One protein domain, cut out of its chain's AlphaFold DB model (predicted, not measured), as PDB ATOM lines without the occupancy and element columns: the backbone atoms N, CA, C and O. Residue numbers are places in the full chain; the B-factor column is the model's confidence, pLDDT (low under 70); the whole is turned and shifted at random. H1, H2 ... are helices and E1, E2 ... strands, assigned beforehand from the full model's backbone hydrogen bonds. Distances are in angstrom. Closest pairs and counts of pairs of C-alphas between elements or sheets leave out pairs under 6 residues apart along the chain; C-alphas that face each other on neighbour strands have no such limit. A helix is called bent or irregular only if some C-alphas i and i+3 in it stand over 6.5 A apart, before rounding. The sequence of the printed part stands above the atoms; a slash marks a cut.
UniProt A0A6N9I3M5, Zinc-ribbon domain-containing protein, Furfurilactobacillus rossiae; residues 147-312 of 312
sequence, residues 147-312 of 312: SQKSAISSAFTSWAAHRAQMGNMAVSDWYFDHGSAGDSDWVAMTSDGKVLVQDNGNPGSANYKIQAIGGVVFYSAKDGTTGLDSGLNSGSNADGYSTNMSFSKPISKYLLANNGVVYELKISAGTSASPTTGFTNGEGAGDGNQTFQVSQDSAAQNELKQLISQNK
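This is residues 147 to 312 of the 312 residues of the protein "Zinc-ribbon domain-containing protein" of Furfurilactobacillus rossiae (UniProt A0A6N9I3M5). A strongly twisted sheet of seven strands is built round the long, bent strand E4, and two helices, H1 and H3, pack side by side over one face of it. E4 has E1 on one side and E5 on the other, with E6 beyond E5 at the edge; E3 joins near the beginning of E4 and leads on to E2 and E7, while long loops and the short H2 lie round the strands. The printed part has 166 residues with three named helices and seven named strands, in the order H1 E1 E2 E3 E4 H2 E5 E6 E7 H3; under half of the residues are in named elements, and the class is mixed, helices and strands. The branched sheet is mixed: E3 and E4 are parallel, its other neighbour pairs antiparallel. The whole is compact and rounded, with a radius of gyration of the C-alphas of 14.9 A and spans of 42 by 36 by 26 A.

E4, residues 210 to 221, bends by 58 degrees at residue 213. On one side of it lie E1, residues 170 to 172, with N 170 and O 219 2.8 A apart, and E3, residues 193 to 198, with N 212 and O 196 2.8 A apart. On the other side lies E5, residues 251 to 257, with N 218 and O 252 2.8 A apart. E5 forms a hairpin with E6, residues 262 to 267, where N 255 and O 263 are 2.8 A apart. E3 forms a hairpin with E2, residues 186 to 190, where N 188 and O 195 are 2.9 A apart. E7, residues 279 to 281, is an edge strand beside E2, with N 187 and O 280 2.8 A apart. H1, residues 147 to 166, is on the sheet at a height of 6.8 A and runs along the strands, at 1 degrees to E1 on the local plane; its closest C-alphas to E4 are those of Lys 149 and Ile 213, 4.8 A. H3, residues 298 to 310, is on the same face, over E5 and E6, and its closest C-alphas to E6 are those of Gln 301 and Val 262, 5.6 A. H1 and H3 touch with residues 152 to 156 and 303 to 308 alone, closest at the C-alphas of Ile 152 and Leu 307, 5.7 A, at a shallow tilt of 31 degrees, opposite ways. H2, residues 240 to 243, only grazes the sheet, with its residues 241 to 243. In H1 and H3 every O i to N i+4 pair is within hydrogen-bond range; H2 is too short for such a pair.

H1 begins at C-alpha 147 (60.485, 88.205, 86.454) and is 29.1 A long. E4 measures 31.2 A and ends at C-alpha 221 (79.931, 98.977, 106.678). E5 measures 19.4 A, and H3, 18.4 A, ends at C-alpha 310 (70.608, 81.744, 81.170).

The C-alphas farthest apart are those of Ala 206 and Gly 224, 42.5 A. The printed part has no cut. Long links are E1 to E2, E3 to E4, E4 to H2, E6 to E7 and E7 to H3. Mean pLDDT of the printed part is 95.7, and no printed residue is under 70.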
ATOM      1  N   SER A 147      60.039  89.427  85.776       95.44
ATOM      2  CA  SER A 147      60.485  88.205  86.454       95.44
ATOM      3  C   SER A 147      61.913  87.814  86.068       95.44
ATOM      4  O   SER A 147      62.705  87.480  86.948       95.44
ATOM      5  N   GLN A 148      62.279  87.933  84.786       97.19
ATOM      6  CA  GLN A 148      63.651  87.710  84.318       97.19
ATOM      7  C   GLN A 148      64.611  88.731  84.938       97.19
ATOM      8  O   GLN A 148      65.657  88.349  85.462       97.19
ATOM      9  N   LYS A 149      64.241  90.022  84.954       96.75
ATOM     10  CA  LYS A 149      65.044  91.072  85.600       96.75
ATOM     11  C   LYS A 149      65.256  90.785  87.089       96.75
ATOM     12  O   LYS A 149      66.385  90.848  87.566       96.75
ATOM     13  N   SER A 150      64.195  90.403  87.804       96.88
ATOM     14  CA  SER A 150      64.262  90.048  89.227       96.88
ATOM     15  C   SER A 150      65.173  88.841  89.484       96.88
ATOM     16  O   SER A 150      66.028  88.903  90.369       96.88
ATOM     17  N   ALA A 151      65.058  87.778  88.679       98.00
ATOM     18  CA  ALA A 151      65.902  86.589  88.795       98.00
ATOM     19  C   ALA A 151      67.387  86.904  88.545       98.00
ATOM     20  O   ALA A 151      68.243  86.513  89.341       98.00
ATOM     21  N   ILE A 152      67.689  87.663  87.485       98.62
ATOM     22  CA  ILE A 152      69.059  88.085  87.161       98.62
ATOM     23  C   ILE A 152      69.619  88.986  88.267       98.62
ATOM     24  O   ILE A 152      70.738  88.755  88.720       98.62
ATOM     25  N   SER A 153      68.848  89.974  88.729       98.38
ATOM     26  CA  SER A 153      69.263  90.887  89.801       98.38
ATOM     27  C   SER A 153      69.581  90.121  91.089       98.38
ATOM     28  O   SER A 153      70.662  90.273  91.651       98.38
ATOM     29  N   SER A 154      68.705  89.202  91.510       98.31
ATOM     30  CA  SER A 154      68.917  88.381  92.711       98.31
ATOM     31  C   SER A 154      70.156  87.479  92.607       98.31
ATOM     32  O   SER A 154      70.939  87.370  93.561       98.31
ATOM     33  N   ALA A 155      70.372  86.860  91.442       98.75
ATOM     34  CA  ALA A 155      71.549  86.034  91.193       98.75
ATOM     35  C   ALA A 155      72.840  86.868  91.197       98.75
ATOM     36  O   ALA A 155      73.810  86.494  91.863       98.75
ATOM     37  N   PHE A 156      72.829  88.037  90.547       98.88
ATOM     38  CA  PHE A 156      73.972  88.946  90.530       98.88
ATOM     39  C   PHE A 156      74.293  89.475  91.933       98.88
ATOM     40  O   PHE A 156      75.457  89.486  92.328       98.88
ATOM     41  N   THR A 157      73.286  89.848  92.727       98.81
ATOM     42  CA  THR A 157      73.473  90.269  94.125       98.81
ATOM     43  C   THR A 157      74.097  89.160  94.967       98.81
ATOM     44  O   THR A 157      75.005  89.420  95.756       98.81
ATOM     45  N   SER A 158      73.685  87.906  94.770       98.69
ATOM     46  CA  SER A 158      74.276  86.757  95.472       98.69
ATOM     47  C   SER A 158      75.749  86.549  95.095       98.69
ATOM     48  O   SER A 158      76.599  86.341  95.967       98.69
ATOM     49  N   TRP A 159      76.075  86.660  93.804       98.75
ATOM     50  CA  TRP A 159      77.454  86.639  93.310       98.75
ATOM     51  C   TRP A 159      78.290  87.791  93.896       98.75
ATOM     52  O   TRP A 159      79.398  87.579  94.404       98.75
ATOM     53  N   ALA A 160      77.732  89.002  93.898       98.81
ATOM     54  CA  ALA A 160      78.360  90.205  94.427       98.81
ATOM     55  C   ALA A 160      78.619  90.089  95.935       98.81
ATOM     56  O   ALA A 160      79.698  90.456  96.398       98.81
ATOM     57  N   ALA A 161      77.687  89.509  96.695       98.75
ATOM     58  CA  ALA A 161      77.828  89.277  98.131       98.75
ATOM     59  C   ALA A 161      79.011  88.367  98.457       98.75
ATOM     60  O   ALA A 161      79.807  88.680  99.343       98.75
ATOM     61  N   HIS A 162      79.198  87.286  97.700       97.94
ATOM     62  CA  HIS A 162      80.367  86.427  97.877       97.94
ATOM     63  C   HIS A 162      81.682  87.193  97.626       97.94
ATOM     64  O   HIS A 162      82.657  87.037  98.362       97.94
ATOM     65  N   ARG A 163      81.709  88.068  96.616       97.81
ATOM     66  CA  ARG A 163      82.879  88.900  96.282       97.81
ATOM     67  C   ARG A 163      83.150  89.958  97.350       97.81
ATOM     68  O   ARG A 163      84.298  90.115  97.761       97.81
ATOM     69  N   ALA A 164      82.104  90.611  97.846       98.31
ATOM     70  CA  ALA A 164      82.182  91.584  98.929       98.31
ATOM     71  C   ALA A 164      82.740  90.942 100.210       98.31
ATOM     72  O   ALA A 164      83.676  91.470 100.806       98.31
ATOM     73  N   GLN A 165      82.270  89.739 100.561       98.19
ATOM     74  CA  GLN A 165      82.789  88.970 101.694       98.19
ATOM     75  C   GLN A 165      84.297  88.696 101.576       98.19
ATOM     76  O   GLN A 165      85.029  88.868 102.551       98.19
ATOM     77  N   MET A 166      84.777  88.294 100.391       95.25
ATOM     78  CA  MET A 166      86.211  88.075 100.140       95.25
ATOM     79  C   MET A 166      87.023  89.375 100.190       95.25
ATOM     80  O   MET A 166      88.174  89.366 100.622       95.25
ATOM     81  N   GLY A 167      86.429  90.484  99.747       95.75
ATOM     82  CA  GLY A 167      87.038  91.813  99.746       95.75
ATOM     83  C   GLY A 167      86.945  92.560 101.078       95.75
ATOM     84  O   GLY A 167      87.395  93.699 101.148       95.75
ATOM     85  N   ASN A 168      86.367  91.950 102.119       97.25
ATOM     86  CA  ASN A 168      86.069  92.605 103.395       97.25
ATOM     87  C   ASN A 168      85.246  93.902 103.216       97.25
ATOM     88  O   ASN A 168      85.526  94.939 103.824       97.25
ATOM     89  N   MET A 169      84.244  93.832 102.340       97.94
ATOM     90  CA  MET A 169      83.278  94.887 102.037       97.94
ATOM     91  C   MET A 169      81.859  94.361 102.254       97.94
ATOM     92  O   MET A 169      81.614  93.154 102.170       97.94
ATOM     93  N   ALA A 170      80.924  95.270 102.492       98.75
ATOM     94  CA  ALA A 170      79.499  95.004 102.380       98.75
ATOM     95  C   ALA A 170      79.022  95.286 100.949       98.75
ATOM     96  O   ALA A 170      79.628  96.078 100.216       98.75
ATOM     97  N   VAL A 171      77.924  94.648 100.566       98.88
ATOM     98  CA  VAL A 171      77.169  94.961  99.359       98.88
ATOM     99  C   VAL A 171      75.678  94.932  99.652       98.88
ATOM    100  O   VAL A 171      75.207  94.063 100.378       98.88
ATOM    101  N   SER A 172      74.932  95.855  99.060       98.69
ATOM    102  CA  SER A 172      73.472  95.889  99.140       98.69
ATOM    103  C   SER A 172      72.872  96.018  97.745       98.69
ATOM    104  O   SER A 172      73.476  96.641  96.869       98.69
ATOM    105  N   ASP A 173      71.688  95.449  97.540       98.00
ATOM    106  CA  ASP A 173      70.862  95.658  96.347       98.00
ATOM    107  C   ASP A 173      70.039  96.953  96.420       98.00
ATOM    108  O   ASP A 173      69.340  97.295  95.470       98.00
ATOM    109  N   TRP A 174      70.155  97.736  97.496       97.62
ATOM    110  CA  TRP A 174      69.558  99.069  97.592       97.62
ATOM    111  C   TRP A 174      70.382 100.115  96.815       97.62
ATOM    112  O   TRP A 174      70.910 101.091  97.348       97.62
ATOM    113  N   TYR A 175      70.565  99.879  95.516       97.50
ATOM    114  CA  TYR A 175      71.395 100.708  94.633       97.50
ATOM    115  C   TYR A 175      70.706 102.010  94.201       97.50
ATOM    116  O   TYR A 175      71.387 102.973  93.839       97.50
ATOM    117  N   PHE A 176      69.376 102.036  94.235       97.00
ATOM    118  CA  PHE A 176      68.547 103.152  93.809       97.00
ATOM    119  C   PHE A 176      67.271 103.221  94.652       97.00
ATOM    120  O   PHE A 176      66.639 102.201  94.912       97.00
ATOM    121  N   ASP A 177      66.928 104.435  95.069       94.94
ATOM    122  CA  ASP A 177      65.700 104.816  95.768       94.94
ATOM    123  C   ASP A 177      65.606 106.348  95.697       94.94
ATOM    124  O   ASP A 177      66.635 107.024  95.626       94.94
ATOM    125  N   HIS A 178      64.400 106.907  95.692       90.25
ATOM    126  CA  HIS A 178      64.173 108.342  95.528       90.25
ATOM    127  C   HIS A 178      63.056 108.921  96.411       90.25
ATOM    128  O   HIS A 178      62.693 110.090  96.247       90.25
ATOM    129  N   GLY A 179      62.519 108.159  97.371       86.19
ATOM    130  CA  GLY A 179      61.382 108.618  98.177       86.19
ATOM    131  C   GLY A 179      60.203 109.065  97.294       86.19
ATOM    132  O   GLY A 179      59.935 108.465  96.260       86.19
ATOM    133  N   SER A 180      59.506 110.144  97.662       81.88
ATOM    134  CA  SER A 180      58.328 110.644  96.922       81.88
ATOM    135  C   SER A 180      58.654 111.627  95.783       81.88
ATOM    136  O   SER A 180      57.850 112.505  95.480       81.88
ATOM    137  N   ALA A 181      59.847 111.548  95.188       81.00
ATOM    138  CA  ALA A 181      60.292 112.529  94.199       81.00
ATOM    139  C   ALA A 181      59.798 112.236  92.764       81.00
ATOM    140  O   ALA A 181      60.370 111.386  92.078       81.00
ATOM    141  N   GLY A 182      58.820 113.036  92.320       80.88
ATOM    142  CA  GLY A 182      58.428 113.262  90.921       80.88
ATOM    143  C   GLY A 182      57.678 112.120  90.232       80.88
ATOM    144  O   GLY A 182      57.820 110.952  90.593       80.88
ATOM    145  N   ASP A 183      56.928 112.471  89.187       87.56
ATOM    146  CA  ASP A 183      56.150 111.524  88.367       87.56
ATOM    147  C   ASP A 183      56.868 111.177  87.048       87.56
ATOM    148  O   ASP A 183      56.357 110.427  86.215       87.56
ATOM    149  N   SER A 184      58.066 111.730  86.847       93.06
ATOM    150  CA  SER A 184      58.923 111.467  85.689       93.06
ATOM    151  C   SER A 184      59.777 110.210  85.847       93.06
ATOM    152  O   SER A 184      60.126 109.810  86.959       93.06
ATOM    153  N   ASP A 185      60.181 109.630  84.718       95.81
ATOM    154  CA  ASP A 185      61.079 108.477  84.665       95.81
ATOM    155  C   ASP A 185      62.446 108.787  85.278       95.81
ATOM    156  O   ASP A 185      63.023 109.858  85.050       95.81
ATOM    157  N   TRP A 186      63.003 107.810  85.990       97.25
ATOM    158  CA  TRP A 186      64.335 107.910  86.581       97.25
ATOM    159  C   TRP A 186      65.381 107.244  85.709       97.25
ATOM    160  O   TRP A 186      65.210 106.115  85.241       97.25
ATOM    161  N   VAL A 187      66.497 107.939  85.515       97.56
ATOM    162  CA  VAL A 187      67.556 107.531  84.600       97.56
ATOM    163  C   VAL A 187      68.934 107.653  85.234       97.56
ATOM    164  O   VAL A 187      69.178 108.504  86.091       97.56
ATOM    165  N   ALA A 188      69.860 106.840  84.739       98.12
ATOM    166  CA  ALA A 188      71.293 107.056  84.886       98.12
ATOM    167  C   ALA A 188      71.890 107.524  83.558       98.12
ATOM    168  O   ALA A 188      71.539 107.009  82.490       98.12
ATOM    169  N   MET A 189      72.829 108.467  83.622       97.19
ATOM    170  CA  MET A 189      73.644 108.841  82.466       97.19
ATOM    171  C   MET A 189      74.822 107.874  82.350       97.19
ATOM    172  O   MET A 189      75.541 107.669  83.328       97.19
ATOM    173  N   THR A 190      75.033 107.299  81.165       97.50
ATOM    174  CA  THR A 190      76.173 106.416  80.875       97.50
ATOM    175  C   THR A 190      76.875 106.826  79.584       97.50
ATOM    176  O   THR A 190      76.335 107.610  78.800       97.50
ATOM    177  N   SER A 191      78.051 106.254  79.319       94.31
ATOM    178  CA  SER A 191      78.750 106.414  78.035       94.31
ATOM    179  C   SER A 191      77.959 105.898  76.825       94.31
ATOM    180  O   SER A 191      78.194 106.365  75.715       94.31
ATOM    181  N   ASP A 192      77.006 104.981  77.032       96.12
ATOM    182  CA  ASP A 192      76.180 104.396  75.964       96.12
ATOM    183  C   ASP A 192      74.777 105.030  75.891       96.12
ATOM    184  O   ASP A 192      73.901 104.566  75.159       96.12
ATOM    185  N   GLY A 193      74.558 106.115  76.643       95.31
ATOM    186  CA  GLY A 193      73.302 106.855  76.703       95.31
ATOM    187  C   GLY A 193      72.545 106.673  78.019       95.31
ATOM    188  O   GLY A 193      73.091 106.228  79.030       95.31
ATOM    189  N   LYS A 194      71.270 107.076  78.021       96.75
ATOM    190  CA  LYS A 194      70.405 106.991  79.205       96.75
ATOM    191  C   LYS A 194      69.997 105.544  79.463       96.75
ATOM    192  O   LYS A 194      69.452 104.895  78.570       96.75
ATOM    193  N   VAL A 195      70.198 105.088  80.694       98.00
ATOM    194  CA  VAL A 195      69.637 103.831  81.197       98.00
ATOM    195  C   VAL A 195      68.402 104.161  82.021       98.00
ATOM    196  O   VAL A 195      68.510 104.893  83.001       98.00
ATOM    197  N   LEU A 196      67.244 103.633  81.630       97.75
ATOM    198  CA  LEU A 196      66.010 103.750  82.405       97.75
ATOM    199  C   LEU A 196      66.082 102.859  83.644       97.75
ATOM    200  O   LEU A 196      66.237 101.646  83.515       97.75
ATOM    201  N   VAL A 197      65.958 103.453  84.824       97.12
ATOM    202  CA  VAL A 197      66.057 102.764  86.120       97.12
ATOM    203  C   VAL A 197      64.677 102.530  86.723       97.12
ATOM    204  O   VAL A 197      64.429 101.459  87.272       97.12
ATOM    205  N   GLN A 198      63.763 103.484  86.543       95.69
ATOM    206  CA  GLN A 198      62.354 103.337  86.893       95.69
ATOM    207  C   GLN A 198      61.484 103.992  85.824       95.69
ATOM    208  O   GLN A 198      61.720 105.141  85.451       95.69
ATOM    209  N   ASP A 199      60.501 103.234  85.345       94.56
ATOM    210  CA  ASP A 199      59.494 103.681  84.386       94.56
ATOM    211  C   ASP A 199      58.259 104.175  85.147       94.56
ATOM    212  O   ASP A 199      57.568 103.380  85.788       94.56
ATOM    213  N   ASN A 200      58.002 105.477  85.077       94.00
ATOM    214  CA  ASN A 200      56.791 106.126  85.574       94.00
ATOM    215  C   ASN A 200      55.853 106.521  84.412       94.00
ATOM    216  O   ASN A 200      54.848 107.199  84.622       94.00
ATOM    217  N   GLY A 201      56.162 106.102  83.179       93.69
ATOM    218  CA  GLY A 201      55.387 106.400  81.978       93.69
ATOM    219  C   GLY A 201      55.676 107.769  81.362       93.69
ATOM    220  O   GLY A 201      55.007 108.142  80.399       93.69
ATOM    221  N   ASN A 202      56.666 108.511  81.871       92.12
ATOM    222  CA  ASN A 202      56.922 109.902  81.499       92.12
ATOM    223  C   ASN A 202      58.418 110.133  81.221       92.12
ATOM    224  O   ASN A 202      59.166 110.509  82.132       92.12
ATOM    225  N   PRO A 203      58.879 109.960  79.966       92.06
ATOM    226  CA  PRO A 203      58.109 109.696  78.740       92.06
ATOM    227  C   PRO A 203      57.707 108.223  78.510       92.06
ATOM    228  O   PRO A 203      56.993 107.937  77.547       92.06
ATOM    229  N   GLY A 204      58.187 107.287  79.327       92.56
ATOM    230  CA  GLY A 204      57.887 105.860  79.270       92.56
ATOM    231  C   GLY A 204      58.994 105.024  78.626       92.56
ATOM    232  O   GLY A 204      59.745 105.508  77.766       92.56
ATOM    233  N   SER A 205      59.067 103.737  78.981       92.31
ATOM    234  CA  SER A 205      60.151 102.823  78.571       92.31
ATOM    235  C   SER A 205      60.427 102.703  77.073       92.31
ATOM    236  O   SER A 205      61.571 102.451  76.695       92.31
ATOM    237  N   ALA A 206      59.439 102.944  76.207       92.75
ATOM    238  CA  ALA A 206      59.626 102.947  74.751       92.75
ATOM    239  C   ALA A 206      60.645 104.001  74.264       92.75
ATOM    240  O   ALA A 206      61.216 103.862  73.183       92.75
ATOM    241  N   ASN A 207      60.909 105.035  75.068       94.62
ATOM    242  CA  ASN A 207      61.860 106.105  74.756       94.62
ATOM    243  C   ASN A 207      63.298 105.782  75.186       94.62
ATOM    244  O   ASN A 207      64.213 106.579  74.956       94.62
ATOM    245  N   TYR A 208      63.519 104.616  75.797       94.31
ATOM    246  CA  TYR A 208      64.804 104.220  76.351       94.31
ATOM    247  C   TYR A 208      65.290 102.930  75.715       94.31
ATOM    248  O   TYR A 208      64.723 101.855  75.898       94.31
ATOM    249  N   LYS A 209      66.406 103.038  74.993       95.12
ATOM    250  CA  LYS A 209      67.068 101.877  74.391       95.12
ATOM    251  C   LYS A 209      67.652 100.944  75.443       95.12
ATOM    252  O   LYS A 209      67.732  99.756  75.196       95.12
ATOM    253  N   ILE A 210      68.084 101.466  76.589       97.38
ATOM    254  CA  ILE A 210      68.725 100.675  77.636       97.38
ATOM    255  C   ILE A 210      67.887 100.792  78.903       97.38
ATOM    256  O   ILE A 210      67.504 101.890  79.309       97.38
ATOM    257  N   GLN A 211      67.611  99.654  79.528       97.19
ATOM    258  CA  GLN A 211      66.874  99.569  80.782       97.19
ATOM    259  C   GLN A 211      67.713  98.841  81.827       97.19
ATOM    260  O   GLN A 211      68.427  97.882  81.515       97.19
ATOM    261  N   ALA A 212      67.587  99.273  83.074       97.94
ATOM    262  CA  ALA A 212      68.164  98.585  84.206       97.94
ATOM    263  C   ALA A 212      67.481  97.222  84.398       97.94
ATOM    264  O   ALA A 212      66.260  97.064  84.280       97.94
ATOM    265  N   ILE A 213      68.308  96.227  84.690       98.44
ATOM    266  CA  ILE A 213      67.922  94.935  85.250       98.44
ATOM    267  C   ILE A 213      67.876  95.036  86.781       98.44
ATOM    268  O   ILE A 213      67.007  94.446  87.417       98.44
ATOM    269  N   GLY A 214      68.814  95.785  87.360       98.31
ATOM    270  CA  GLY A 214      69.013  95.951  88.794       98.31
ATOM    271  C   GLY A 214      70.343  96.648  89.062       98.31
ATOM    272  O   GLY A 214      70.940  97.243  88.160       98.31
ATOM    273  N   GLY A 215      70.841  96.536  90.285       98.69
ATOM    274  CA  GLY A 215      72.114  97.123  90.671       98.69
ATOM    275  C   GLY A 215      72.516  96.732  92.080       98.69
ATOM    276  O   GLY A 215      71.723  96.177  92.837       98.69
ATOM    277  N   VAL A 216      73.765  97.027  92.420       98.88
ATOM    278  CA  VAL A 216      74.317  96.805  93.758       98.88
ATOM    279  C   VAL A 216      75.224  97.962  94.160       98.88
ATOM    280  O   VAL A 216      75.787  98.642  93.302       98.88
ATOM    281  N   VAL A 217      75.403  98.186  95.457       98.81
ATOM    282  CA  VAL A 217      76.360  99.159  95.997       98.81
ATOM    283  C   VAL A 217      77.338  98.473  96.940       98.81
ATOM    284  O   VAL A 217      76.925  97.845  97.907       98.81
ATOM    285  N   PHE A 218      78.635  98.599  96.659       98.81
ATOM    286  CA  PHE A 218      79.732  98.089  97.480       98.81
ATOM    287  C   PHE A 218      80.313  99.195  98.355       98.81
ATOM    288  O   PHE A 218      80.585 100.297  97.868       98.81
ATOM    289  N   TYR A 219      80.544  98.893  99.631       98.75
ATOM    290  CA  TYR A 219      81.031  99.864 100.611       98.75
ATOM    291  C   TYR A 219      81.676  99.192 101.828       98.75
ATOM    292  O   TYR A 219      81.631  97.975 101.998       98.75
ATOM    293  N   SER A 220      82.281  99.991 102.706       98.50
ATOM    294  CA  SER A 220      82.663  99.545 104.049       98.50
ATOM    295  C   SER A 220      81.528  99.831 105.028       98.50
ATOM    296  O   SER A 220      81.138 100.990 105.176       98.50
ATOM    297  N   ALA A 221      80.994  98.805 105.692       98.31
ATOM    298  CA  ALA A 221      79.931  98.977 106.678       98.31
ATOM    299  C   ALA A 221      80.465  99.519 108.016       98.31
ATOM    300  O   ALA A 221      81.600  99.232 108.407       98.31
ATOM    301  N   LYS A 222      79.653 100.312 108.722       97.62
ATOM    302  CA  LYS A 222      79.999 100.899 110.030       97.62
ATOM    303  C   LYS A 222      80.064  99.845 111.133       97.62
ATOM    304  O   LYS A 222      80.896  99.950 112.029       97.62
ATOM    305  N   ASP A 223      79.192  98.850 111.056       97.38
ATOM    306  CA  ASP A 223      79.086  97.735 112.000       97.38
ATOM    307  C   ASP A 223      80.076  96.587 111.716       97.38
ATOM    308  O   ASP A 223      80.119  95.604 112.456       97.38
ATOM    309  N   GLY A 224      80.890  96.708 110.661       97.25
ATOM    310  CA  GLY A 224      81.817  95.665 110.227       97.25
ATOM    311  C   GLY A 224      81.173  94.549 109.399       97.25
ATOM    312  O   GLY A 224      81.849  93.559 109.115       97.25
ATOM    313  N   THR A 225      79.909  94.696 108.986       98.31
ATOM    314  CA  THR A 225      79.246  93.773 108.060       98.31
ATOM    315  C   THR A 225      80.068  93.610 106.783       98.31
ATOM    316  O   THR A 225      80.609  94.561 106.215       98.31
ATOM    317  N   THR A 226      80.164  92.362 106.334       98.50
ATOM    318  CA  THR A 226      80.789  91.978 105.071       98.50
ATOM    319  C   THR A 226      79.872  91.003 104.345       98.50
ATOM    320  O   THR A 226      79.057  90.329 104.973       98.50
ATOM    321  N   GLY A 227      79.965  90.953 103.019       98.62
ATOM    322  CA  GLY A 227      78.987  90.227 102.214       98.62
ATOM    323  C   GLY A 227      77.678  91.001 102.063       98.62
ATOM    324  O   GLY A 227      77.699  92.224 101.955       98.62
ATOM    325  N   LEU A 228      76.551  90.294 101.991       98.50
ATOM    326  CA  LEU A 228      75.244  90.920 101.790       98.50
ATOM    327  C   LEU A 228      74.810  91.697 103.039       98.50
ATOM    328  O   LEU A 228      74.670  91.113 104.111       98.50
ATOM    329  N   ASP A 229      74.513  92.978 102.865       98.31
ATOM    330  CA  ASP A 229      73.837  93.817 103.846       98.31
ATOM    331  C   ASP A 229      72.396  94.077 103.383       98.31
ATOM    332  O   ASP A 229      72.120  94.932 102.534       98.31
ATOM    333  N   SER A 230      71.466  93.309 103.952       94.81
ATOM    334  CA  SER A 230      70.025  93.476 103.743       94.81
ATOM    335  C   SER A 230      69.400  94.542 104.652       94.81
ATOM    336  O   SER A 230      68.187  94.718 104.624       94.81
ATOM    337  N   GLY A 231      70.191  95.178 105.521       93.44
ATOM    338  CA  GLY A 231      69.745  96.171 106.496       93.44
ATOM    339  C   GLY A 231      70.059  97.611 106.100       93.44
ATOM    340  O   GLY A 231      69.642  98.526 106.811       93.44
ATOM    341  N   LEU A 232      70.759  97.852 104.986       95.25
ATOM    342  CA  LEU A 232      71.124  99.209 104.563       95.25
ATOM    343  C   LEU A 232      69.897 100.115 104.356       95.25
ATOM    344  O   LEU A 232      69.963 101.304 104.657       95.25
ATOM    345  N   ASN A 233      68.776  99.540 103.913       93.31
ATOM    346  CA  ASN A 233      67.495 100.216 103.699       93.31
ATOM    347  C   ASN A 233      66.592 100.263 104.950       93.31
ATOM    348  O   ASN A 233      65.409 100.568 104.834       93.31
ATOM    349  N   SER A 234      67.107  99.916 106.134       92.31
ATOM    350  CA  SER A 234      66.299  99.873 107.365       92.31
ATOM    351  C   SER A 234      65.950 101.253 107.935       92.31
ATOM    352  O   SER A 234      65.063 101.353 108.783       92.31
ATOM    353  N   GLY A 235      66.646 102.302 107.490       89.56
ATOM    354  CA  GLY A 235      66.363 103.689 107.849       89.56
ATOM    355  C   GLY A 235      65.269 104.325 106.992       89.56
ATOM    356  O   GLY A 235      64.666 103.705 106.118       89.56
ATOM    357  N   SER A 236      65.027 105.609 107.228       88.38
ATOM    358  CA  SER A 236      64.220 106.441 106.337       88.38
ATOM    359  C   SER A 236      64.957 106.733 105.022       88.38
ATOM    360  O   SER A 236      66.185 106.651 104.941       88.38
ATOM    361  N   ASN A 237      64.230 107.191 103.996       85.88
ATOM    362  CA  ASN A 237      64.860 107.700 102.771       85.88
ATOM    363  C   ASN A 237      65.851 108.850 103.059       85.88
ATOM    364  O   ASN A 237      66.820 109.011 102.322       85.88
ATOM    365  N   ALA A 238      65.624 109.625 104.130       86.56
ATOM    366  CA  ALA A 238      66.512 110.706 104.557       86.56
ATOM    367  C   ALA A 238      67.810 110.189 105.196       86.56
ATOM    368  O   ALA A 238      68.863 110.797 105.004       86.56
ATOM    369  N   ASP A 239      67.757 109.058 105.910       91.31
ATOM    370  CA  ASP A 239      68.961 108.404 106.434       91.31
ATOM    371  C   ASP A 239      69.820 107.881 105.279       91.31
ATOM    372  O   ASP A 239      71.053 107.986 105.301       91.31
ATOM    373  N   GLY A 240      69.170 107.354 104.235       93.19
ATOM    374  CA  GLY A 240      69.838 106.873 103.036       93.19
ATOM    375  C   GLY A 240      70.931 105.863 103.385       93.19
ATOM    376  O   GLY A 240      70.820 105.060 104.315       93.19
ATOM    377  N   TYR A 241      72.058 105.959 102.686       97.00
ATOM    378  CA  TYR A 241      73.208 105.102 102.958       97.00
ATOM    379  C   TYR A 241      73.858 105.348 104.314       97.00
ATOM    380  O   TYR A 241      74.534 104.457 104.827       97.00
ATOM    381  N   SER A 242      73.635 106.500 104.949       95.94
ATOM    382  CA  SER A 242      74.263 106.790 106.237       95.94
ATOM    383  C   SER A 242      73.811 105.842 107.359       95.94
ATOM    384  O   SER A 242      74.520 105.746 108.361       95.94
ATOM    385  N   THR A 243      72.731 105.078 107.169       95.88
ATOM    386  CA  THR A 243      72.264 104.026 108.089       95.88
ATOM    387  C   THR A 243      73.379 103.047 108.471       95.88
ATOM    388  O   THR A 243      73.621 102.835 109.656       95.88
ATOM    389  N   ASN A 244      74.120 102.510 107.491       97.44
ATOM    390  CA  ASN A 244      75.216 101.566 107.757       97.44
ATOM    391  C   ASN A 244      76.480 101.789 106.903       97.44
ATOM    392  O   ASN A 244      77.492 101.125 107.106       97.44
ATOM    393  N   MET A 245      76.486 102.738 105.966       98.12
ATOM    394  CA  MET A 245      77.632 102.978 105.085       98.12
ATOM    395  C   MET A 245      78.667 103.910 105.720       98.12
ATOM    396  O   MET A 245      78.347 105.020 106.147       98.12
ATOM    397  N   SER A 246      79.935 103.497 105.735       97.50
ATOM    398  CA  SER A 246      81.058 104.379 106.050       97.50
ATOM    399  C   SER A 246      81.564 105.088 104.794       97.50
ATOM    400  O   SER A 246      82.143 104.460 103.910       97.50
ATOM    401  N   PHE A 247      81.447 106.417 104.762       97.81
ATOM    402  CA  PHE A 247      81.974 107.250 103.674       97.81
ATOM    403  C   PHE A 247      83.496 107.463 103.742       97.81
ATOM    404  O   PHE A 247      84.066 108.097 102.866       97.81
ATOM    405  N   SER A 248      84.196 106.941 104.758       97.12
ATOM    406  CA  SER A 248      85.662 107.076 104.874       97.12
ATOM    407  C   SER A 248      86.447 106.229 103.863       97.12
ATOM    408  O   SER A 248      87.671 106.349 103.766       97.12
ATOM    409  N   LYS A 249      85.759 105.361 103.117       97.12
ATOM    410  CA  LYS A 249      86.316 104.492 102.081       97.12
ATOM    411  C   LYS A 249      85.563 104.710 100.766       97.12
ATOM    412  O   LYS A 249      84.425 105.173 100.805       97.12
ATOM    413  N   PRO A 250      86.183 104.401  99.615       98.00
ATOM    414  CA  PRO A 250      85.504 104.511  98.332       98.00
ATOM    415  C   PRO A 250      84.266 103.612  98.266       98.00
ATOM    416  O   PRO A 250      84.251 102.522  98.842       98.00
ATOM    417  N   ILE A 251      83.265 104.065  97.520       98.56
ATOM    418  CA  ILE A 251      82.017 103.341  97.257       98.56
ATOM    419  C   ILE A 251      81.945 103.045  95.761       98.56
ATOM    420  O   ILE A 251      82.444 103.812  94.932       98.56
ATOM    421  N   SER A 252      81.346 101.918  95.395       98.44
ATOM    422  CA  SER A 252      81.120 101.558  93.992       98.44
ATOM    423  C   SER A 252      79.673 101.136  93.795       98.44
ATOM    424  O   SER A 252      79.229 100.169  94.407       98.44
ATOM    425  N   LYS A 253      78.934 101.860  92.951       98.69
ATOM    426  CA  LYS A 253      77.573 101.490  92.540       98.69
ATOM    427  C   LYS A 253      77.647 100.812  91.185       98.69
ATOM    428  O   LYS A 253      78.149 101.414  90.240       98.69
ATOM    429  N   TYR A 254      77.156  99.585  91.088       98.88
ATOM    430  CA  TYR A 254      76.998  98.872  89.827       98.88
ATOM    431  C   TYR A 254      75.553  98.988  89.359       98.88
ATOM    432  O   TYR A 254      74.625  98.727  90.123       98.88
ATOM    433  N   LEU A 255      75.382  99.351  88.094       98.88
ATOM    434  CA  LEU A 255      74.111  99.379  87.387       98.88
ATOM    435  C   LEU A 255      74.137  98.288  86.318       98.88
ATOM    436  O   LEU A 255      74.969  98.316  85.409       98.88
ATOM    437  N   LEU A 256      73.239  97.318  86.442       98.81
ATOM    438  CA  LEU A 256      73.139  96.181  85.535       98.81
ATOM    439  C   LEU A 256      72.183  96.550  84.409       98.81
ATOM    440  O   LEU A 256      71.005  96.786  84.673       98.81
ATOM    441  N   ALA A 257      72.655  96.600  83.168       98.38
ATOM    442  CA  ALA A 257      71.834  97.000  82.032       98.38
ATOM    443  C   ALA A 257      71.488  95.826  81.104       98.38
ATOM    444  O   ALA A 257      72.264  94.886  80.919       98.38
ATOM    445  N   ASN A 258      70.313  95.888  80.474       96.81
ATOM    446  CA  ASN A 258      69.798  94.847  79.572       96.81
ATOM    447  C   ASN A 258      70.528  94.729  78.221       96.81
ATOM    448  O   ASN A 258      70.260  93.807  77.450       96.81
ATOM    449  N   ASN A 259      71.474  95.626  77.948       96.81
ATOM    450  CA  ASN A 259      72.453  95.487  76.870       96.81
ATOM    451  C   ASN A 259      73.662  94.611  77.275       96.81
ATOM    452  O   ASN A 259      74.612  94.486  76.507       96.81
ATOM    453  N   GLY A 260      73.641  94.012  78.473       97.31
ATOM    454  CA  GLY A 260      74.694  93.125  78.969       97.31
ATOM    455  C   GLY A 260      75.930  93.842  79.503       97.31
ATOM    456  O   GLY A 260      76.975  93.205  79.653       97.31
ATOM    457  N   VAL A 261      75.825  95.144  79.776       98.62
ATOM    458  CA  VAL A 261      76.904  95.958  80.339       98.62
ATOM    459  C   VAL A 261      76.640  96.215  81.820       98.62
ATOM    460  O   VAL A 261      75.551  96.634  82.215       98.62
ATOM    461  N   VAL A 262      77.658  95.984  82.648       98.88
ATOM    462  CA  VAL A 262      77.715  96.537  84.004       98.88
ATOM    463  C   VAL A 262      78.320  97.930  83.906       98.88
ATOM    464  O   VAL A 262      79.483  98.079  83.518       98.88
ATOM    465  N   TYR A 263      77.549  98.947  84.265       98.88
ATOM    466  CA  TYR A 263      78.088 100.284  84.463       98.88
ATOM    467  C   TYR A 263      78.438 100.504  85.930       98.88
ATOM    468  O   TYR A 263      77.823  99.925  86.820       98.88
ATOM    469  N   GLU A 264      79.423 101.348  86.188       98.81
ATOM    470  CA  GLU A 264      79.956 101.620  87.509       98.81
ATOM    471  C   GLU A 264      80.065 103.123  87.747       98.81
ATOM    472  O   GLU A 264      80.632 103.868  86.941       98.81
ATOM    473  N   LEU A 265      79.553 103.551  88.896       98.56
ATOM    474  CA  LEU A 265      79.840 104.852  89.471       98.56
ATOM    475  C   LEU A 265      80.754 104.657  90.679       98.56
ATOM    476  O   LEU A 265      80.375 104.021  91.666       98.56
ATOM    477  N   LYS A 266      81.961 105.215  90.589       98.12
ATOM    478  CA  LYS A 266      82.933 105.241  91.685       98.12
ATOM    479  C   LYS A 266      82.799 106.549  92.441       98.12
ATOM    480  O   LYS A 266      82.879 107.617  91.842       98.12
ATOM    481  N   ILE A 267      82.653 106.449  93.753       97.81
ATOM    482  CA  ILE A 267      82.535 107.593  94.652       97.81
ATOM    483  C   ILE A 267      83.760 107.577  95.564       97.81
ATOM    484  O   ILE A 267      84.078 106.560  96.188       97.81
ATOM    485  N   SER A 268      84.486 108.691  95.585       97.62
ATOM    486  CA  SER A 268      85.747 108.822  96.313       97.62
ATOM    487  C   SER A 268      85.559 108.716  97.826       97.62
ATOM    488  O   SER A 268      84.516 109.063  98.376       97.62
ATOM    489  N   ALA A 269      86.610 108.273  98.519       97.81
ATOM    490  CA  ALA A 269      86.643 108.315  99.975       97.81
ATOM    491  C   ALA A 269      86.441 109.753 100.484       97.81
ATOM    492  O   ALA A 269      87.035 110.696  99.963       97.81
ATOM    493  N   GLY A 270      85.622 109.902 101.519       97.06
ATOM    494  CA  GLY A 270      85.230 111.181 102.109       97.06
ATOM    495  C   GLY A 270      84.024 111.841 101.435       97.06
ATOM    496  O   GLY A 270      83.526 112.836 101.957       97.06
ATOM    497  N   THR A 271      83.532 111.306 100.316       96.62
ATOM    498  CA  THR A 271      82.347 111.827  99.628       96.62
ATOM    499  C   THR A 271      81.094 111.103 100.116       96.62
ATOM    500  O   THR A 271      81.012 109.876 100.064       96.62
ATOM    501  N   SER A 272      80.107 111.865 100.594       94.25
ATOM    502  CA  SER A 272      78.788 111.326 100.934       94.25
ATOM    503  C   SER A 272      78.084 110.784  99.691       94.25
ATOM    504  O   SER A 272      78.222 111.337  98.602       94.25
ATOM    505  N   ALA A 273      77.290 109.733  99.870       95.75
ATOM    506  CA  ALA A 273      76.482 109.135  98.816       95.75
ATOM    507  C   ALA A 273      75.077 108.820  99.331       95.75
ATOM    508  O   ALA A 273      74.886 108.546 100.518       95.75
ATOM    509  N   SER A 274      74.111 108.806  98.420       95.75
ATOM    510  CA  SER A 274      72.726 108.416  98.669       95.75
ATOM    511  C   SER A 274      72.246 107.410  97.611       95.75
ATOM    512  O   SER A 274      72.905 107.202  96.577       95.75
ATOM    513  N   PRO A 275      71.065 106.803  97.814       95.94
ATOM    514  CA  PRO A 275      70.424 106.007  96.774       95.94
ATOM    515  C   PRO A 275      70.221 106.767  95.449       95.94
ATOM    516  O   PRO A 275      70.393 106.167  94.388       95.94
ATOM    517  N   THR A 276      69.999 108.088  95.481       95.88
ATOM    518  CA  THR A 276      69.859 108.942  94.285       95.88
ATOM    519  C   THR A 276      71.179 109.396  93.652       95.88
ATOM    520  O   THR A 276      71.158 109.903  92.533       95.88
ATOM    521  N   THR A 277      72.333 109.199  94.302       96.69
ATOM    522  CA  THR A 277      73.648 109.533  93.722       96.69
ATOM    523  C   THR A 277      73.869 108.797  92.401       96.69
ATOM    524  O   THR A 277      73.861 107.560  92.371       96.69
ATOM    525  N   GLY A 278      74.080 109.562  91.326       97.00
ATOM    526  CA  GLY A 278      74.226 109.085  89.948       97.00
ATOM    527  C   GLY A 278      72.924 109.013  89.141       97.00
ATOM    528  O   GLY A 278      72.963 108.645  87.966       97.00
ATOM    529  N   PHE A 279      71.783 109.353  89.739       97.31
ATOM    530  CA  PHE A 279      70.468 109.219  89.119       97.31
ATOM    531  C   PHE A 279      69.722 110.547  89.098       97.31
ATOM    532  O   PHE A 279      69.828 111.354  90.022       97.31
ATOM    533  N   THR A 280      68.936 110.759  88.048       95.69
ATOM    534  CA  THR A 280      68.063 111.929  87.923       95.69
ATOM    535  C   THR A 280      66.765 111.580  87.216       95.69
ATOM    536  O   THR A 280      66.705 110.569  86.515       95.69
ATOM    537  N   ASN A 281      65.735 112.404  87.383       94.00
ATOM    538  CA  ASN A 281      64.487 112.291  86.636       94.00
ATOM    539  C   ASN A 281      64.315 113.439  85.623       94.00
ATOM    540  O   ASN A 281      65.123 114.369  85.556       94.00
ATOM    541  N   GLY A 282      63.249 113.380  84.822       86.50
ATOM    542  CA  GLY A 282      62.907 114.419  83.836       86.50
ATOM    543  C   GLY A 282      62.680 115.827  84.414       86.50
ATOM    544  O   GLY A 282      62.755 116.804  83.674       86.50
ATOM    545  N   GLU A 283      62.463 115.937  85.726       86.94
ATOM    546  CA  GLU A 283      62.226 117.189  86.460       86.94
ATOM    547  C   GLU A 283      63.503 117.748  87.114       86.94
ATOM    548  O   GLU A 283      63.465 118.792  87.763       86.94
ATOM    549  N   GLY A 284      64.644 117.068  86.957       84.62
ATOM    550  CA  GLY A 284      65.917 117.466  87.562       84.62
ATOM    551  C   GLY A 284      66.061 117.094  89.040       84.62
ATOM    552  O   GLY A 284      67.006 117.550  89.685       84.62
ATOM    553  N   ALA A 285      65.174 116.258  89.590       87.94
ATOM    554  CA  ALA A 285      65.365 115.668  90.913       87.94
ATOM    555  C   ALA A 285      66.531 114.664  90.901       87.94
ATOM    556  O   ALA A 285      66.891 114.120  89.854       87.94
ATOM    557  N   GLY A 286      67.104 114.396  92.079       87.44
ATOM    558  CA  GLY A 286      68.220 113.466  92.264       87.44
ATOM    559  C   GLY A 286      69.603 114.128  92.261       87.44
ATOM    560  O   GLY A 286      69.733 115.332  92.460       87.44
ATOM    561  N   ASP A 287      70.641 113.315  92.061       88.25
ATOM    562  CA  ASP A 287      72.052 113.721  91.981       88.25
ATOM    563  C   ASP A 287      72.685 113.088  90.728       88.25
ATOM    564  O   ASP A 287      73.600 112.263  90.776       88.25
ATOM    565  N   GLY A 288      72.128 113.439  89.566       83.81
ATOM    566  CA  GLY A 288      72.518 112.901  88.256       83.81
ATOM    567  C   GLY A 288      73.697 113.609  87.594       83.81
ATOM    568  O   GLY A 288      73.930 113.411  86.405       83.81
ATOM    569  N   ASN A 289      74.449 114.430  88.332       88.00
ATOM    570  CA  ASN A 289      75.607 115.156  87.789       88.00
ATOM    571  C   ASN A 289      76.789 114.226  87.467       88.00
ATOM    572  O   ASN A 289      77.776 114.637  86.859       88.00
ATOM    573  N   GLN A 290      76.693 112.969  87.891       92.19
ATOM    574  CA  GLN A 290      77.710 111.950  87.716       92.19
ATOM    575  C   GLN A 290      77.294 110.985  86.609       92.19
ATOM    576  O   GLN A 290      76.153 110.536  86.538       92.19
ATOM    577  N   THR A 291      78.247 110.649  85.745       95.12
ATOM    578  CA  THR A 291      78.046 109.685  84.660       95.12
ATOM    579  C   THR A 291      78.628 108.340  85.067       95.12
ATOM    580  O   THR A 291      79.811 108.245  85.398       95.12
ATOM    581  N   PHE A 292      77.805 107.301  85.009       98.44
ATOM    582  CA  PHE A 292      78.249 105.923  85.147       98.44
ATOM    583  C   PHE A 292      79.121 105.536  83.944       98.44
ATOM    584  O   PHE A 292      78.768 105.779  82.789       98.44
ATOM    585  N   GLN A 293      80.264 104.914  84.204       98.31
ATOM    586  CA  GLN A 293      81.184 104.452  83.161       98.31
ATOM    587  C   GLN A 293      81.056 102.944  82.984       98.31
ATOM    588  O   GLN A 293      80.594 102.257  83.889       98.31
ATOM    589  N   VAL A 294      81.482 102.390  81.849       98.69
ATOM    590  CA  VAL A 294      81.594 100.928  81.718       98.69
ATOM    591  C   VAL A 294      82.522 100.401  82.817       98.69
ATOM    592  O   VAL A 294      83.660 100.864  82.946       98.69
ATOM    593  N   SER A 295      82.044  99.449  83.624       98.62
ATOM    594  CA  SER A 295      82.859  98.884  84.697       98.62
ATOM    595  C   SER A 295      84.046  98.122  84.124       98.62
ATOM    596  O   SER A 295      83.901  97.323  83.194       98.62
ATOM    597  N   GLN A 296      85.209  98.323  84.736       98.12
ATOM    598  CA  GLN A 296      86.429  97.587  84.406       98.12
ATOM    599  C   GLN A 296      86.523  96.239  85.140       98.12
ATOM    600  O   GLN A 296      87.491  95.498  84.952       98.12
ATOM    601  N   ASP A 297      85.533  95.884  85.968       98.31
ATOM    602  CA  ASP A 297      85.444  94.551  86.561       98.31
ATOM    603  C   ASP A 297      84.982  93.532  85.509       98.31
ATOM    604  O   ASP A 297      83.794  93.266  85.327       98.31
ATOM    605  N   SER A 298      85.951  92.928  84.820       98.31
ATOM    606  CA  SER A 298      85.696  91.886  83.815       98.31
ATOM    607  C   SER A 298      84.863  90.710  84.342       98.31
ATOM    608  O   SER A 298      84.100  90.117  83.581       98.31
ATOM    609  N   ALA A 299      84.953  90.380  85.631       98.50
ATOM    610  CA  ALA A 299      84.169  89.295  86.203       98.50
ATOM    611  C   ALA A 299      82.718  89.721  86.475       98.50
ATOM    612  O   ALA A 299      81.827  88.912  86.233       98.50
ATOM    613  N   ALA A 300      82.459  90.980  86.847       98.75
ATOM    614  CA  ALA A 300      81.096  91.527  86.868       98.75
ATOM    615  C   ALA A 300      80.472  91.538  85.464       98.75
ATOM    616  O   ALA A 300      79.329  91.117  85.286       98.75
ATOM    617  N   GLN A 301      81.239  91.966  84.454       98.81
ATOM    618  CA  GLN A 301      80.779  91.968  83.060       98.81
ATOM    619  C   GLN A 301      80.404  90.558  82.585       98.81
ATOM    620  O   GLN A 301      79.354  90.359  81.975       98.81
ATOM    621  N   ASN A 302      81.260  89.572  82.865       98.62
ATOM    622  CA  ASN A 302      81.025  88.187  82.465       98.62
ATOM    623  C   ASN A 302      79.836  87.573  83.209       98.62
ATOM    624  O   ASN A 302      79.018  86.907  82.575       98.62
ATOM    625  N   GLU A 303      79.709  87.839  84.511       98.75
ATOM    626  CA  GLU A 303      78.590  87.349  85.317       98.75
ATOM    627  C   GLU A 303      77.252  87.850  84.766       98.75
ATOM    628  O   GLU A 303      76.360  87.049  84.496       98.75
ATOM    629  N   LEU A 304      77.115  89.158  84.513       98.62
ATOM    630  CA  LEU A 304      75.862  89.710  83.995       98.62
ATOM    631  C   LEU A 304      75.486  89.094  82.641       98.62
ATOM    632  O   LEU A 304      74.339  88.693  82.440       98.62
ATOM    633  N   LYS A 305      76.447  88.977  81.718       98.19
ATOM    634  CA  LYS A 305      76.212  88.363  80.401       98.19
ATOM    635  C   LYS A 305      75.777  86.908  80.529       98.19
ATOM    636  O   LYS A 305      74.838  86.491  79.846       98.19
ATOM    637  N   GLN A 306      76.419  86.153  81.421       98.00
ATOM    638  CA  GLN A 306      76.049  84.772  81.700       98.00
ATOM    639  C   GLN A 306      74.619  84.692  82.245       98.00
ATOM    640  O   GLN A 306      73.799  83.967  81.681       98.00
ATOM    641  N   LEU A 307      74.284  85.475  83.272       98.25
ATOM    642  CA  LEU A 307      72.948  85.473  83.871       98.25
ATOM    643  C   LEU A 307      71.863  85.874  82.868       98.25
ATOM    644  O   LEU A 307      70.820  85.222  82.821       98.25
ATOM    645  N   ILE A 308      72.114  86.879  82.024       96.62
ATOM    646  CA  ILE A 308      71.189  87.248  80.944       96.62
ATOM    647  C   ILE A 308      70.985  86.059  80.005       96.62
ATOM    648  O   ILE A 308      69.846  85.689  79.753       96.62
ATOM    649  N   SER A 309      72.054  85.422  79.518       95.06
ATOM    650  CA  SER A 309      71.930  84.287  78.587       95.06
ATOM    651  C   SER A 309      71.191  83.075  79.166       95.06
ATOM    652  O   SER A 309      70.515  82.374  78.422       95.06
ATOM    653  N   GLN A 310      71.285  82.846  80.478       94.94
ATOM    654  CA  GLN A 310      70.608  81.744  81.170       94.94
ATOM    655  C   GLN A 310      69.125  82.005  81.452       94.94
ATOM    656  O   GLN A 310      68.388  81.060  81.715       94.94
ATOM    657  N   ASN A 311      68.703  83.271  81.439       90.75
ATOM    658  CA  ASN A 311      67.343  83.685  81.781       90.75
ATOM    659  C   ASN A 311      66.576  84.241  80.574       90.75
ATOM    660  O   ASN A 311      65.530  84.851  80.777       90.75
ATOM    661  N   LYS A 312      67.084  84.068  79.347       77.31
ATOM    662  CA  LYS A 312      66.341  84.361  78.111       77.31
ATOM    663  C   LYS A 312      65.303  83.289  77.809       77.31
ATOM    664  O   LYS A 312      65.583  82.102  78.078       77.31
TER     665      LYS A 312